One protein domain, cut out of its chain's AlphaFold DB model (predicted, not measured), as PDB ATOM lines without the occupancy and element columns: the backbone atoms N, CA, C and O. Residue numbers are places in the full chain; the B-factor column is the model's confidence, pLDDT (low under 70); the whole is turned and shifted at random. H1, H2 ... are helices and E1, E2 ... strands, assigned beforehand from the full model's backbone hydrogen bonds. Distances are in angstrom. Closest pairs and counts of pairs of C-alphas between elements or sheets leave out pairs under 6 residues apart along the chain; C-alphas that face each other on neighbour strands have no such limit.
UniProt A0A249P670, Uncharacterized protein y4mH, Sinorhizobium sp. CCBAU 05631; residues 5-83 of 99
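This is residues 5 to 83 of the 99 residues of the protein "Uncharacterized protein y4mH" of Sinorhizobium sp. CCBAU 05631 (UniProt A0A249P670). A short ribbon of two parallel strands, E1 and E2, makes one end of the model with H2; loops and small H1 make the other end, and H3 folds back along one side. The 79 printed residues run E1, H1, H2, E2, H3, mixed, under half in named elements. The whole is only just compact, close to loose: radius of gyration of the C-alphas 13.5 A, spans 37 by 30 by 21 A.

E1, residues 6 to 11, and E2, residues 57 to 62, are parallel neighbours at 18 degrees; N 8 and O 59, 3.0 A apart, are within hydrogen-bond range. With H1, residues 22 to 25, and H2, residues 45 to 52, between them, they make a strand-helix-strand unit, its crossover right-handed. H2 and H3, residues 72 to 83, are close but not clearly touching; their closest C-alphas, Val 45 and Arg 82, are 7.3 A apart. Every O i to N i+4 pair is within range in H2 and H3; H1 is too short for one.

E1, 13.1 A long, begins at C-alpha 6 (-58.619, 29.718, -57.271). H3, 16.9 A, ends at C-alpha 83 (-42.375, 23.268, -52.656).

The printed part has no cut. The H1 to H2 link is long. Residues 80 to 83 have pLDDT under 70.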
ATOM      1  N   ALA A   5     -61.317  28.893 -61.153       94.06
ATOM      2  CA  ALA A   5     -59.940  28.657 -60.733       94.06
ATOM      3  C   ALA A   5     -59.539  29.600 -59.583       94.06
ATOM      4  O   ALA A   5     -59.665  30.821 -59.694       94.06
ATOM      5  N   ILE A   6     -59.024  29.028 -58.498       93.50
ATOM      6  CA  ILE A   6     -58.619  29.718 -57.271       93.50
ATOM      7  C   ILE A   6     -57.100  29.657 -57.136       93.50
ATOM      8  O   ILE A   6     -56.480  28.609 -57.320       93.50
ATOM      9  N   ILE A   7     -56.503  30.789 -56.779       94.38
ATOM     10  CA  ILE A   7     -55.111  30.874 -56.346       94.38
ATOM     11  C   ILE A   7     -55.135  31.309 -54.889       94.38
ATOM     12  O   ILE A   7     -55.726  32.343 -54.589       94.38
ATOM     13  N   ASP A   8     -54.503  30.536 -54.009       93.00
ATOM     14  CA  ASP A   8     -54.336  30.906 -52.602       93.00
ATOM     15  C   ASP A   8     -52.986  31.623 -52.414       93.00
ATOM     16  O   ASP A   8     -51.933  30.980 -52.450       93.00
ATOM     17  N   PRO A   9     -52.958  32.956 -52.273       95.12
ATOM     18  CA  PRO A   9     -51.706  33.692 -52.174       95.12
ATOM     19  C   PRO A   9     -51.056  33.583 -50.790       95.12
ATOM     20  O   PRO A   9     -49.971  34.136 -50.613       95.12
ATOM     21  N   HIS A  10     -51.707  32.952 -49.808       94.81
ATOM     22  CA  HIS A  10     -51.235  32.972 -48.433       94.81
ATOM     23  C   HIS A  10     -51.727  31.759 -47.651       94.81
ATOM     24  O   HIS A  10     -52.780  31.794 -47.019       94.81
ATOM     25  N   PHE A  11     -50.881  30.736 -47.568       91.81
ATOM     26  CA  PHE A  11     -51.065  29.655 -46.604       91.81
ATOM     27  C   PHE A  11     -49.766  29.336 -45.858       91.81
ATOM     28  O   PHE A  11     -48.665  29.719 -46.265       91.81
ATOM     29  N   HIS A  12     -49.915  28.612 -44.756       92.88
ATOM     30  CA  HIS A  12     -48.829  28.223 -43.869       92.88
ATOM     31  C   HIS A  12     -48.838  26.714 -43.656       92.88
ATOM     32  O   HIS A  12     -49.897  26.090 -43.622       92.88
ATOM     33  N   LEU A  13     -47.649  26.145 -43.489       92.94
ATOM     34  CA  LEU A  13     -47.443  24.763 -43.071       92.94
ATOM     35  C   LEU A  13     -46.523  24.761 -41.856       92.94
ATOM     36  O   LEU A  13     -45.669  25.636 -41.722       92.94
ATOM     37  N   TRP A  14     -46.649  23.753 -41.005       93.88
ATOM     38  CA  TRP A  14     -45.735  23.564 -39.883       93.88
ATOM     39  C   TRP A  14     -45.699  22.100 -39.460       93.88
ATOM     40  O   TRP A  14     -46.658  21.345 -39.593       93.88
ATOM     41  N   ASP A  15     -44.551  21.695 -38.940       93.38
ATOM     42  CA  ASP A  15     -44.269  20.323 -38.534       93.38
ATOM     43  C   ASP A  15     -43.651  20.363 -37.147       93.38
ATOM     44  O   ASP A  15     -42.464  20.662 -36.999       93.38
ATOM     45  N   LEU A  16     -44.515  20.153 -36.151       94.12
ATOM     46  CA  LEU A  16     -44.186  20.249 -34.731       94.12
ATOM     47  C   LEU A  16     -43.423  19.023 -34.224       94.12
ATOM     48  O   LEU A  16     -42.881  19.060 -33.125       94.12
ATOM     49  N   GLU A  17     -43.389  17.941 -35.004       93.44
ATOM     50  CA  GLU A  17     -42.660  16.722 -34.650       93.44
ATOM     51  C   GLU A  17     -41.162  16.878 -34.912       93.44
ATOM     52  O   GLU A  17     -40.338  16.316 -34.192       93.44
ATOM     53  N   THR A  18     -40.803  17.646 -35.944       92.06
ATOM     54  CA  THR A  18     -39.414  17.755 -36.413       92.06
ATOM     55  C   THR A  18     -38.820  19.155 -36.311       92.06
ATOM     56  O   THR A  18     -37.605  19.303 -36.445       92.06
ATOM     57  N   ASN A  19     -39.635  20.188 -36.070       93.06
ATOM     58  CA  ASN A  19     -39.180  21.578 -36.015       93.06
ATOM     59  C   ASN A  19     -39.774  22.337 -34.827       93.06
ATOM     60  O   ASN A  19     -40.750  21.916 -34.208       93.06
ATOM     61  N   TYR A  20     -39.184  23.497 -34.546       94.81
ATOM     62  CA  TYR A  20     -39.573  24.376 -33.454       94.81
ATOM     63  C   TYR A  20     -40.161  25.690 -33.984       94.81
ATOM     64  O   TYR A  20     -39.614  26.301 -34.904       94.81
ATOM     65  N   TYR A  21     -41.280  26.114 -33.392       95.19
ATOM     66  CA  TYR A  21     -41.985  27.354 -33.722       95.19
ATOM     67  C   TYR A  21     -42.352  28.051 -32.405       95.19
ATOM     68  O   TYR A  21     -43.323  27.646 -31.770       95.19
ATOM     69  N   PRO A  22     -41.634  29.097 -31.958       94.31
ATOM     70  CA  PRO A  22     -41.784  29.644 -30.600       94.31
ATOM     71  C   PRO A  22     -43.207  30.079 -30.205       94.31
ATOM     72  O   PRO A  22     -43.576  30.107 -29.031       94.31
ATOM     73  N   TRP A  23     -44.031  30.468 -31.178       92.50
ATOM     74  CA  TRP A  23     -45.411  30.895 -30.924       92.50
ATOM     75  C   TRP A  23     -46.403  29.722 -30.828       92.50
ATOM     76  O   TRP A  23     -47.486  29.897 -30.269       92.50
ATOM     77  N   LEU A  24     -46.030  28.541 -31.337       94.38
ATOM     78  CA  LEU A  24     -46.875  27.345 -31.405       94.38
ATOM     79  C   LEU A  24     -46.391  26.235 -30.451       94.38
ATOM     80  O   LEU A  24     -47.199  25.562 -29.816       94.38
ATOM     81  N   SER A  25     -45.073  26.074 -30.311       94.00
ATOM     82  CA  SER A  25     -44.412  25.050 -29.494       94.00
ATOM     83  C   SER A  25     -44.414  25.360 -27.993       94.00
ATOM     84  O   SER A  25     -44.482  24.440 -27.186       94.00
ATOM     85  N   ASP A  26     -44.381  26.634 -27.599       93.62
ATOM     86  CA  ASP A  26     -44.269  27.046 -26.188       93.62
ATOM     87  C   ASP A  26     -45.629  27.134 -25.464       93.62
ATOM     88  O   ASP A  26     -45.758  27.795 -24.431       93.62
ATOM     89  N   GLY A  27     -46.668  26.521 -26.031       89.62
ATOM     90  CA  GLY A  27     -48.042  26.648 -25.554       89.62
ATOM     91  C   GLY A  27     -48.746  27.921 -26.031       89.62
ATOM     92  O   GLY A  27     -48.153  28.815 -26.638       89.62
ATOM     93  N   VAL A  28     -50.056  27.971 -25.786       91.75
ATOM     94  CA  VAL A  28     -50.920  29.067 -26.239       91.75
ATOM     95  C   VAL A  28     -50.643  30.330 -25.431       91.75
ATOM     96  O   VAL A  28     -50.653  30.316 -24.200       91.75
ATOM     97  N   LYS A  29     -50.405  31.435 -26.138       91.44
ATOM     98  CA  LYS A  29     -50.119  32.760 -25.580       91.44
ATOM     99  C   LYS A  29     -51.275  33.714 -25.917       91.44
ATOM    100  O   LYS A  29     -51.952  33.507 -26.924       91.44
ATOM    101  N   PRO A  30     -51.518  34.773 -25.125       93.00
ATOM    102  CA  PRO A  30     -52.477  35.808 -25.500       93.00
ATOM    103  C   PRO A  30     -52.155  36.360 -26.891       93.00
ATOM    104  O   PRO A  30     -51.034  36.797 -27.147       93.00
ATOM    105  N   SER A  31     -53.136  36.320 -27.788       88.81
ATOM    106  CA  SER A  31     -52.964  36.720 -29.179       88.81
ATOM    107  C   SER A  31     -54.125  37.582 -29.663       88.81
ATOM    108  O   SER A  31     -55.262  37.424 -29.217       88.81
ATOM    109  N   ALA A  32     -53.846  38.462 -30.630       90.69
ATOM    110  CA  ALA A  32     -54.849  39.277 -31.315       90.69
ATOM    111  C   ALA A  32     -55.913  38.437 -32.048       90.69
ATOM    112  O   ALA A  32     -57.005  38.930 -32.314       90.69
ATOM    113  N   PHE A  33     -55.605  37.176 -32.360       87.44
ATOM    114  CA  PHE A  33     -56.495  36.241 -33.058       87.44
ATOM    115  C   PHE A  33     -57.231  35.275 -32.111       87.44
ATOM    116  O   PHE A  33     -57.951  34.395 -32.578       87.44
ATOM    117  N   GLY A  34     -57.111  35.462 -30.790       92.81
ATOM    118  CA  GLY A  34     -57.818  34.660 -29.789       92.81
ATOM    119  C   GLY A  34     -57.151  33.315 -29.485       92.81
ATOM    120  O   GLY A  34     -55.941  33.166 -29.650       92.81
ATOM    121  N   ASP A  35     -57.940  32.357 -28.987       93.38
ATOM    122  CA  ASP A  35     -57.476  31.002 -28.666       93.38
ATOM    123  C   ASP A  35     -57.223  30.191 -29.945       93.38
ATOM    124  O   ASP A  35     -58.127  29.956 -30.746       93.38
ATOM    125  N   TYR A  36     -55.980  29.747 -30.112       93.81
ATOM    126  CA  TYR A  36     -55.518  28.969 -31.256       93.81
ATOM    127  C   TYR A  36     -55.120  27.535 -30.877       93.81
ATOM    128  O   TYR A  36     -54.476  26.844 -31.665       93.81
ATOM    129  N   THR A  37     -55.552  27.033 -29.713       94.62
ATOM    130  CA  THR A  37     -55.264  25.657 -29.260       94.62
ATOM    131  C   THR A  37     -55.596  24.608 -30.330       94.62
ATOM    132  O   THR A  37     -54.870  23.629 -30.492       94.62
ATOM    133  N   ALA A  38     -56.656  24.820 -31.117       94.12
ATOM    134  CA  ALA A  38     -57.097  23.886 -32.156       94.12
ATOM    135  C   ALA A  38     -56.058  23.631 -33.271       94.12
ATOM    136  O   ALA A  38     -56.126  22.591 -33.939       94.12
ATOM    137  N   ILE A  39     -55.112  24.556 -33.475       93.50
ATOM    138  CA  ILE A  39     -54.056  24.456 -34.493       93.50
ATOM    139  C   ILE A  39     -52.682  24.081 -33.915       93.50
ATOM    140  O   ILE A  39     -51.739  23.928 -34.690       93.50
ATOM    141  N   ASN A  40     -52.558  23.865 -32.596       93.00
ATOM    142  CA  ASN A  40     -51.340  23.360 -31.936       93.00
ATOM    143  C   ASN A  40     -51.092  21.868 -32.246       93.00
ATOM    144  O   ASN A  40     -51.032  21.015 -31.364       93.00
ATOM    145  N   LYS A  41     -50.983  21.535 -33.528       94.56
ATOM    146  CA  LYS A  41     -50.718  20.199 -34.068       94.56
ATOM    147  C   LYS A  41     -50.025  20.346 -35.413       94.56
ATOM    148  O   LYS A  41     -50.207  21.362 -36.069       94.56
ATOM    149  N   THR A  42     -49.265  19.346 -35.841       95.81
ATOM    150  CA  THR A  42     -48.640  19.327 -37.171       95.81
ATOM    151  C   THR A  42     -49.677  19.527 -38.291       95.81
ATOM    152  O   THR A  42     -50.755  18.935 -38.245       95.81
ATOM    153  N   TYR A  43     -49.345  20.370 -39.276       94.88
ATOM    154  CA  TYR A  43     -50.154  20.654 -40.466       94.88
ATOM    155  C   TYR A  43     -49.264  20.654 -41.714       94.88
ATOM    156  O   TYR A  43     -48.469  21.572 -41.954       94.88
ATOM    157  N   LEU A  44     -49.364  19.585 -42.498       92.12
ATOM    158  CA  LEU A  44     -48.511  19.322 -43.653       92.12
ATOM    159  C   LEU A  44     -49.274  19.561 -44.959       92.12
ATOM    160  O   LEU A  44     -50.475  19.809 -44.998       92.12
ATOM    161  N   VAL A  45     -48.559  19.436 -46.078       88.56
ATOM    162  CA  VAL A  45     -49.139  19.614 -47.418       88.56
ATOM    163  C   VAL A  45     -50.327  18.676 -47.679       88.56
ATOM    164  O   VAL A  45     -51.268  19.063 -48.363       88.56
ATOM    165  N   GLY A  46     -50.311  17.463 -47.117       89.38
ATOM    166  CA  GLY A  46     -51.417  16.513 -47.246       89.38
ATOM    167  C   GLY A  46     -52.706  17.020 -46.599       89.38
ATOM    168  O   GLY A  46     -53.771  16.889 -47.199       89.38
ATOM    169  N   ASP A  47     -52.596  17.654 -45.431       94.19
ATOM    170  CA  ASP A  47     -53.730  18.241 -44.717       94.19
ATOM    171  C   ASP A  47     -54.303  19.426 -45.508       94.19
ATOM    172  O   ASP A  47     -55.499  19.466 -45.792       94.19
ATOM    173  N   PHE A  48     -53.431  20.317 -45.991       92.50
ATOM    174  CA  PHE A  48     -53.818  21.439 -46.853       92.50
ATOM    175  C   PHE A  48     -54.560  21.001 -48.121       92.50
ATOM    176  O   PHE A  48     -55.616  21.542 -48.457       92.50
ATOM    177  N   LEU A  49     -54.051  19.984 -48.822       89.88
ATOM    178  CA  LEU A  49     -54.709  19.452 -50.017       89.88
ATOM    179  C   LEU A  49     -56.041  18.762 -49.687       89.88
ATOM    180  O   LEU A  49     -56.977  18.834 -50.487       89.88
ATOM    181  N   ALA A  50     -56.152  18.113 -48.526       93.62
ATOM    182  CA  ALA A  50     -57.396  17.499 -48.074       93.62
ATOM    183  C   ALA A  50     -58.475  18.549 -47.761       93.62
ATOM    184  O   ALA A  50     -59.634  18.359 -48.149       93.62
ATOM    185  N   ASP A  51     -58.099  19.665 -47.139       94.44
ATOM    186  CA  ASP A  51     -58.993  20.795 -46.866       94.44
ATOM    187  C   ASP A  51     -59.430  21.493 -48.166       94.44
ATOM    188  O   ASP A  51     -60.599  21.861 -48.340       94.44
ATOM    189  N   ALA A  52     -58.512  21.615 -49.127       92.19
ATOM    190  CA  ALA A  52     -58.758  22.249 -50.419       92.19
ATOM    191  C   ALA A  52     -59.423  21.334 -51.464       92.19
ATOM    192  O   ALA A  52     -59.769  21.814 -52.542       92.19
ATOM    193  N   LYS A  53     -59.654  20.043 -51.181       91.38
ATOM    194  CA  LYS A  53     -60.036  19.024 -52.189       91.38
ATOM    195  C   LYS A  53     -61.278  19.346 -53.030       91.38
ATOM    196  O   LYS A  53     -61.407  18.866 -54.149       91.38
ATOM    197  N   ASN A  54     -62.202  20.138 -52.485       92.38
ATOM    198  CA  ASN A  54     -63.455  20.530 -53.141       92.38
ATOM    199  C   ASN A  54     -63.391  21.947 -53.738       92.38
ATOM    200  O   ASN A  54     -64.420  22.546 -54.056       92.38
ATOM    201  N   ARG A  55     -62.191  22.524 -53.820       90.56
ATOM    202  CA  ARG A  55     -61.907  23.822 -54.423       90.56
ATOM    203  C   ARG A  55     -61.083  23.580 -55.679       90.56
ATOM    204  O   ARG A  55     -60.174  22.755 -55.675       90.56
ATOM    205  N   ASN A  56     -61.341  24.340 -56.735       93.00
ATOM    206  CA  ASN A  56     -60.477  24.367 -57.913       93.00
ATOM    207  C   ASN A  56     -59.222  25.207 -57.629       93.00
ATOM    208  O   ASN A  56     -59.008  26.268 -58.208       93.00
ATOM    209  N   LEU A  57     -58.431  24.764 -56.648       90.38
ATOM    210  CA  LEU A  57     -57.186  25.396 -56.239       90.38
ATOM    211  C   LEU A  57     -56.095  25.033 -57.250       90.38
ATOM    212  O   LEU A  57     -55.607  23.905 -57.281       90.38
ATOM    213  N   VAL A  58     -55.712  25.997 -58.084       91.50
ATOM    214  CA  VAL A  58     -54.779  25.778 -59.199       91.50
ATOM    215  C   VAL A  58     -53.354  26.218 -58.899       91.50
ATOM    216  O   VAL A  58     -52.457  25.838 -59.649       91.50
ATOM    217  N   LYS A  59     -53.143  27.039 -57.860       88.50
ATOM    218  CA  LYS A  59     -51.834  27.463 -57.325       88.50
ATOM    219  C   LYS A  59     -51.984  27.904 -55.874       88.50
ATOM    220  O   LYS A  59     -53.046  28.393 -55.497       88.50
ATOM    221  N   ALA A  60     -50.907  27.806 -55.102       88.75
ATOM    222  CA  ALA A  60     -50.834  28.436 -53.795       88.75
ATOM    223  C   ALA A  60     -49.421  28.959 -53.495       88.75
ATOM    224  O   ALA A  60     -48.452  28.506 -54.107       88.75
ATOM    225  N   VAL A  61     -49.311  29.918 -52.577       89.12
ATOM    226  CA  VAL A  61     -48.045  30.504 -52.117       89.12
ATOM    227  C   VAL A  61     -47.894  30.244 -50.623       89.12
ATOM    228  O   VAL A  61     -48.702  30.694 -49.815       89.12
ATOM    229  N   HIS A  62     -46.849  29.497 -50.274       88.50
ATOM    230  CA  HIS A  62     -46.490  29.220 -48.888       88.50
ATOM    231  C   HIS A  62     -45.678  30.383 -48.323       88.50
ATOM    232  O   HIS A  62     -44.706  30.813 -48.950       88.50
ATOM    233  N   LEU A  63     -46.023  30.828 -47.119       88.94
ATOM    234  CA  LEU A  63     -45.231  31.791 -46.364       88.94
ATOM    235  C   LEU A  63     -44.697  31.161 -45.083       88.94
ATOM    236  O   LEU A  63     -45.366  30.338 -44.456       88.94
ATOM    237  N   ASP A  64     -43.502  31.597 -44.680       90.31
ATOM    238  CA  ASP A  64     -42.979  31.294 -43.351       90.31
ATOM    239  C   ASP A  64     -43.984  31.743 -42.283       90.31
ATOM    240  O   ASP A  64     -44.658  32.768 -42.408       90.31
ATOM    241  N   VAL A  65     -44.085  30.932 -41.244       91.81
ATOM    242  CA  VAL A  65     -45.030  31.069 -40.147       91.81
ATOM    243  C   VAL A  65     -44.277  31.235 -38.830       91.81
ATOM    244  O   VAL A  65     -44.684  30.717 -37.806       91.81
ATOM    245  N   GLY A  66     -43.134  31.921 -38.832       91.62
ATOM    246  CA  GLY A  66     -42.350  32.133 -37.615       91.62
ATOM    247  C   GLY A  66     -41.628  30.867 -37.161       91.62
ATOM    248  O   GLY A  66     -41.759  30.451 -36.006       91.62
ATOM    249  N   PHE A  67     -40.887  30.254 -38.089       93.75
ATOM    250  CA  PHE A  67     -39.915  29.201 -37.793       93.75
ATOM    251  C   PHE A  67     -38.880  29.663 -36.749       93.75
ATOM    252  O   PHE A  67     -38.675  30.863 -36.551       93.75
ATOM    253  N   ASP A  68     -38.200  28.708 -36.110       94.38
ATOM    254  CA  ASP A  68     -37.087  28.954 -35.190       94.38
ATOM    255  C   ASP A  68     -36.102  30.028 -35.715       94.38
ATOM    256  O   ASP A  68     -35.401  29.800 -36.713       94.38
ATOM    257  N   PRO A  69     -36.007  31.194 -35.046       91.62
ATOM    258  CA  PRO A  69     -35.129  32.279 -35.471       91.62
ATOM    259  C   PRO A  69     -33.638  31.926 -35.371       91.62
ATOM    260  O   PRO A  69     -32.821  32.602 -35.997       91.62
ATOM    261  N   GLN A  70     -33.274  30.886 -34.614       95.19
ATOM    262  CA  GLN A  70     -31.893  30.412 -34.492       95.19
ATOM    263  C   GLN A  70     -31.470  29.510 -35.661       95.19
ATOM    264  O   GLN A  70     -30.277  29.330 -35.900       95.19
ATOM    265  N   GLU A  71     -32.423  28.994 -36.444       91.75
ATOM    266  CA  GLU A  71     -32.182  28.011 -37.508       91.75
ATOM    267  C   GLU A  71     -32.670  28.498 -38.897       91.75
ATOM    268  O   GLU A  71     -33.426  27.803 -39.587       91.75
ATOM    269  N   PRO A  72     -32.211  29.667 -39.399       87.62
ATOM    270  CA  PRO A  72     -32.707  30.252 -40.651       87.62
ATOM    271  C   PRO A  72     -32.470  29.358 -41.877       87.62
ATOM    272  O   PRO A  72     -33.282  29.339 -42.797       87.62
ATOM    273  N   ARG A  73     -31.395  28.558 -41.883       88.50
ATOM    274  CA  ARG A  73     -31.135  27.594 -42.967       88.50
ATOM    275  C   ARG A  73     -32.167  26.467 -43.005       88.50
ATOM    276  O   ARG A  73     -32.543  26.040 -44.094       88.50
ATOM    277  N   ARG A  74     -32.624  25.978 -41.845       85.81
ATOM    278  CA  ARG A  74     -33.660  24.933 -41.790       85.81
ATOM    279  C   ARG A  74     -35.012  25.469 -42.229       85.81
ATOM    280  O   ARG A  74     -35.703  24.767 -42.958       85.81
ATOM    281  N   ARG A  75     -35.352  26.713 -41.873       84.50
ATOM    282  CA  ARG A  75     -36.538  27.398 -42.412       84.50
ATOM    283  C   ARG A  75     -36.533  27.380 -43.943       84.50
ATOM    284  O   ARG A  75     -37.513  26.961 -44.557       84.50
ATOM    285  N   ASP A  76     -35.425  27.783 -44.564       82.81
ATOM    286  CA  ASP A  76     -35.331  27.860 -46.028       82.81
ATOM    287  C   ASP A  76     -35.417  26.459 -46.673       82.81
ATOM    288  O   ASP A  76     -36.080  26.273 -47.697       82.81
ATOM    289  N   GLN A  77     -34.820  25.442 -46.040       82.56
ATOM    290  CA  GLN A  77     -34.947  24.038 -46.454       82.56
ATOM    291  C   GLN A  77     -36.375  23.500 -46.302       82.56
ATOM    292  O   GLN A  77     -36.839  22.775 -47.178       82.56
ATOM    293  N   MET A  78     -37.081  23.851 -45.227       80.62
ATOM    294  CA  MET A  78     -38.479  23.479 -44.995       80.62
ATOM    295  C   MET A  78     -39.381  24.085 -46.077       80.62
ATOM    296  O   MET A  78     -40.178  23.364 -46.687       80.62
ATOM    297  N   ALA A  79     -39.179  25.366 -46.401       76.69
ATOM    298  CA  ALA A  79     -39.892  26.043 -47.479       76.69
ATOM    299  C   ALA A  79     -39.607  25.394 -48.849       76.69
ATOM    300  O   ALA A  79     -40.536  25.079 -49.597       76.69
ATOM    301  N   ALA A  80     -38.338  25.128 -49.175       69.50
ATOM    302  CA  ALA A  80     -37.952  24.522 -50.451       69.50
ATOM    303  C   ALA A  80     -38.396  23.051 -50.580       69.50
ATOM    304  O   ALA A  80     -38.925  22.642 -51.618       69.50
ATOM    305  N   GLY A  81     -38.211  22.257 -49.521       60.69
ATOM    306  CA  GLY A  81     -38.495  20.822 -49.480       60.69
ATOM    307  C   GLY A  81     -39.979  20.491 -49.629       60.69
ATOM    308  O   GLY A  81     -40.318  19.465 -50.218       60.69
ATOM    309  N   ARG A  82     -40.869  21.387 -49.178       63.06
ATOM    310  CA  ARG A  82     -42.325  21.258 -49.363       63.06
ATOM    311  C   ARG A  82     -42.807  21.807 -50.708       63.06
ATOM    312  O   ARG A  82     -43.794  21.310 -51.233       63.06
ATOM    313  N   CYS A  83     -42.075  22.744 -51.317       52.88
ATOM    314  CA  CYS A  83     -42.375  23.268 -52.656       52.88
ATOM    315  C   CYS A  83     -42.022  22.271 -53.784       52.88
ATOM    316  O   CYS A  83     -42.644  22.273 -54.848       52.88
TER     317      CYS A  83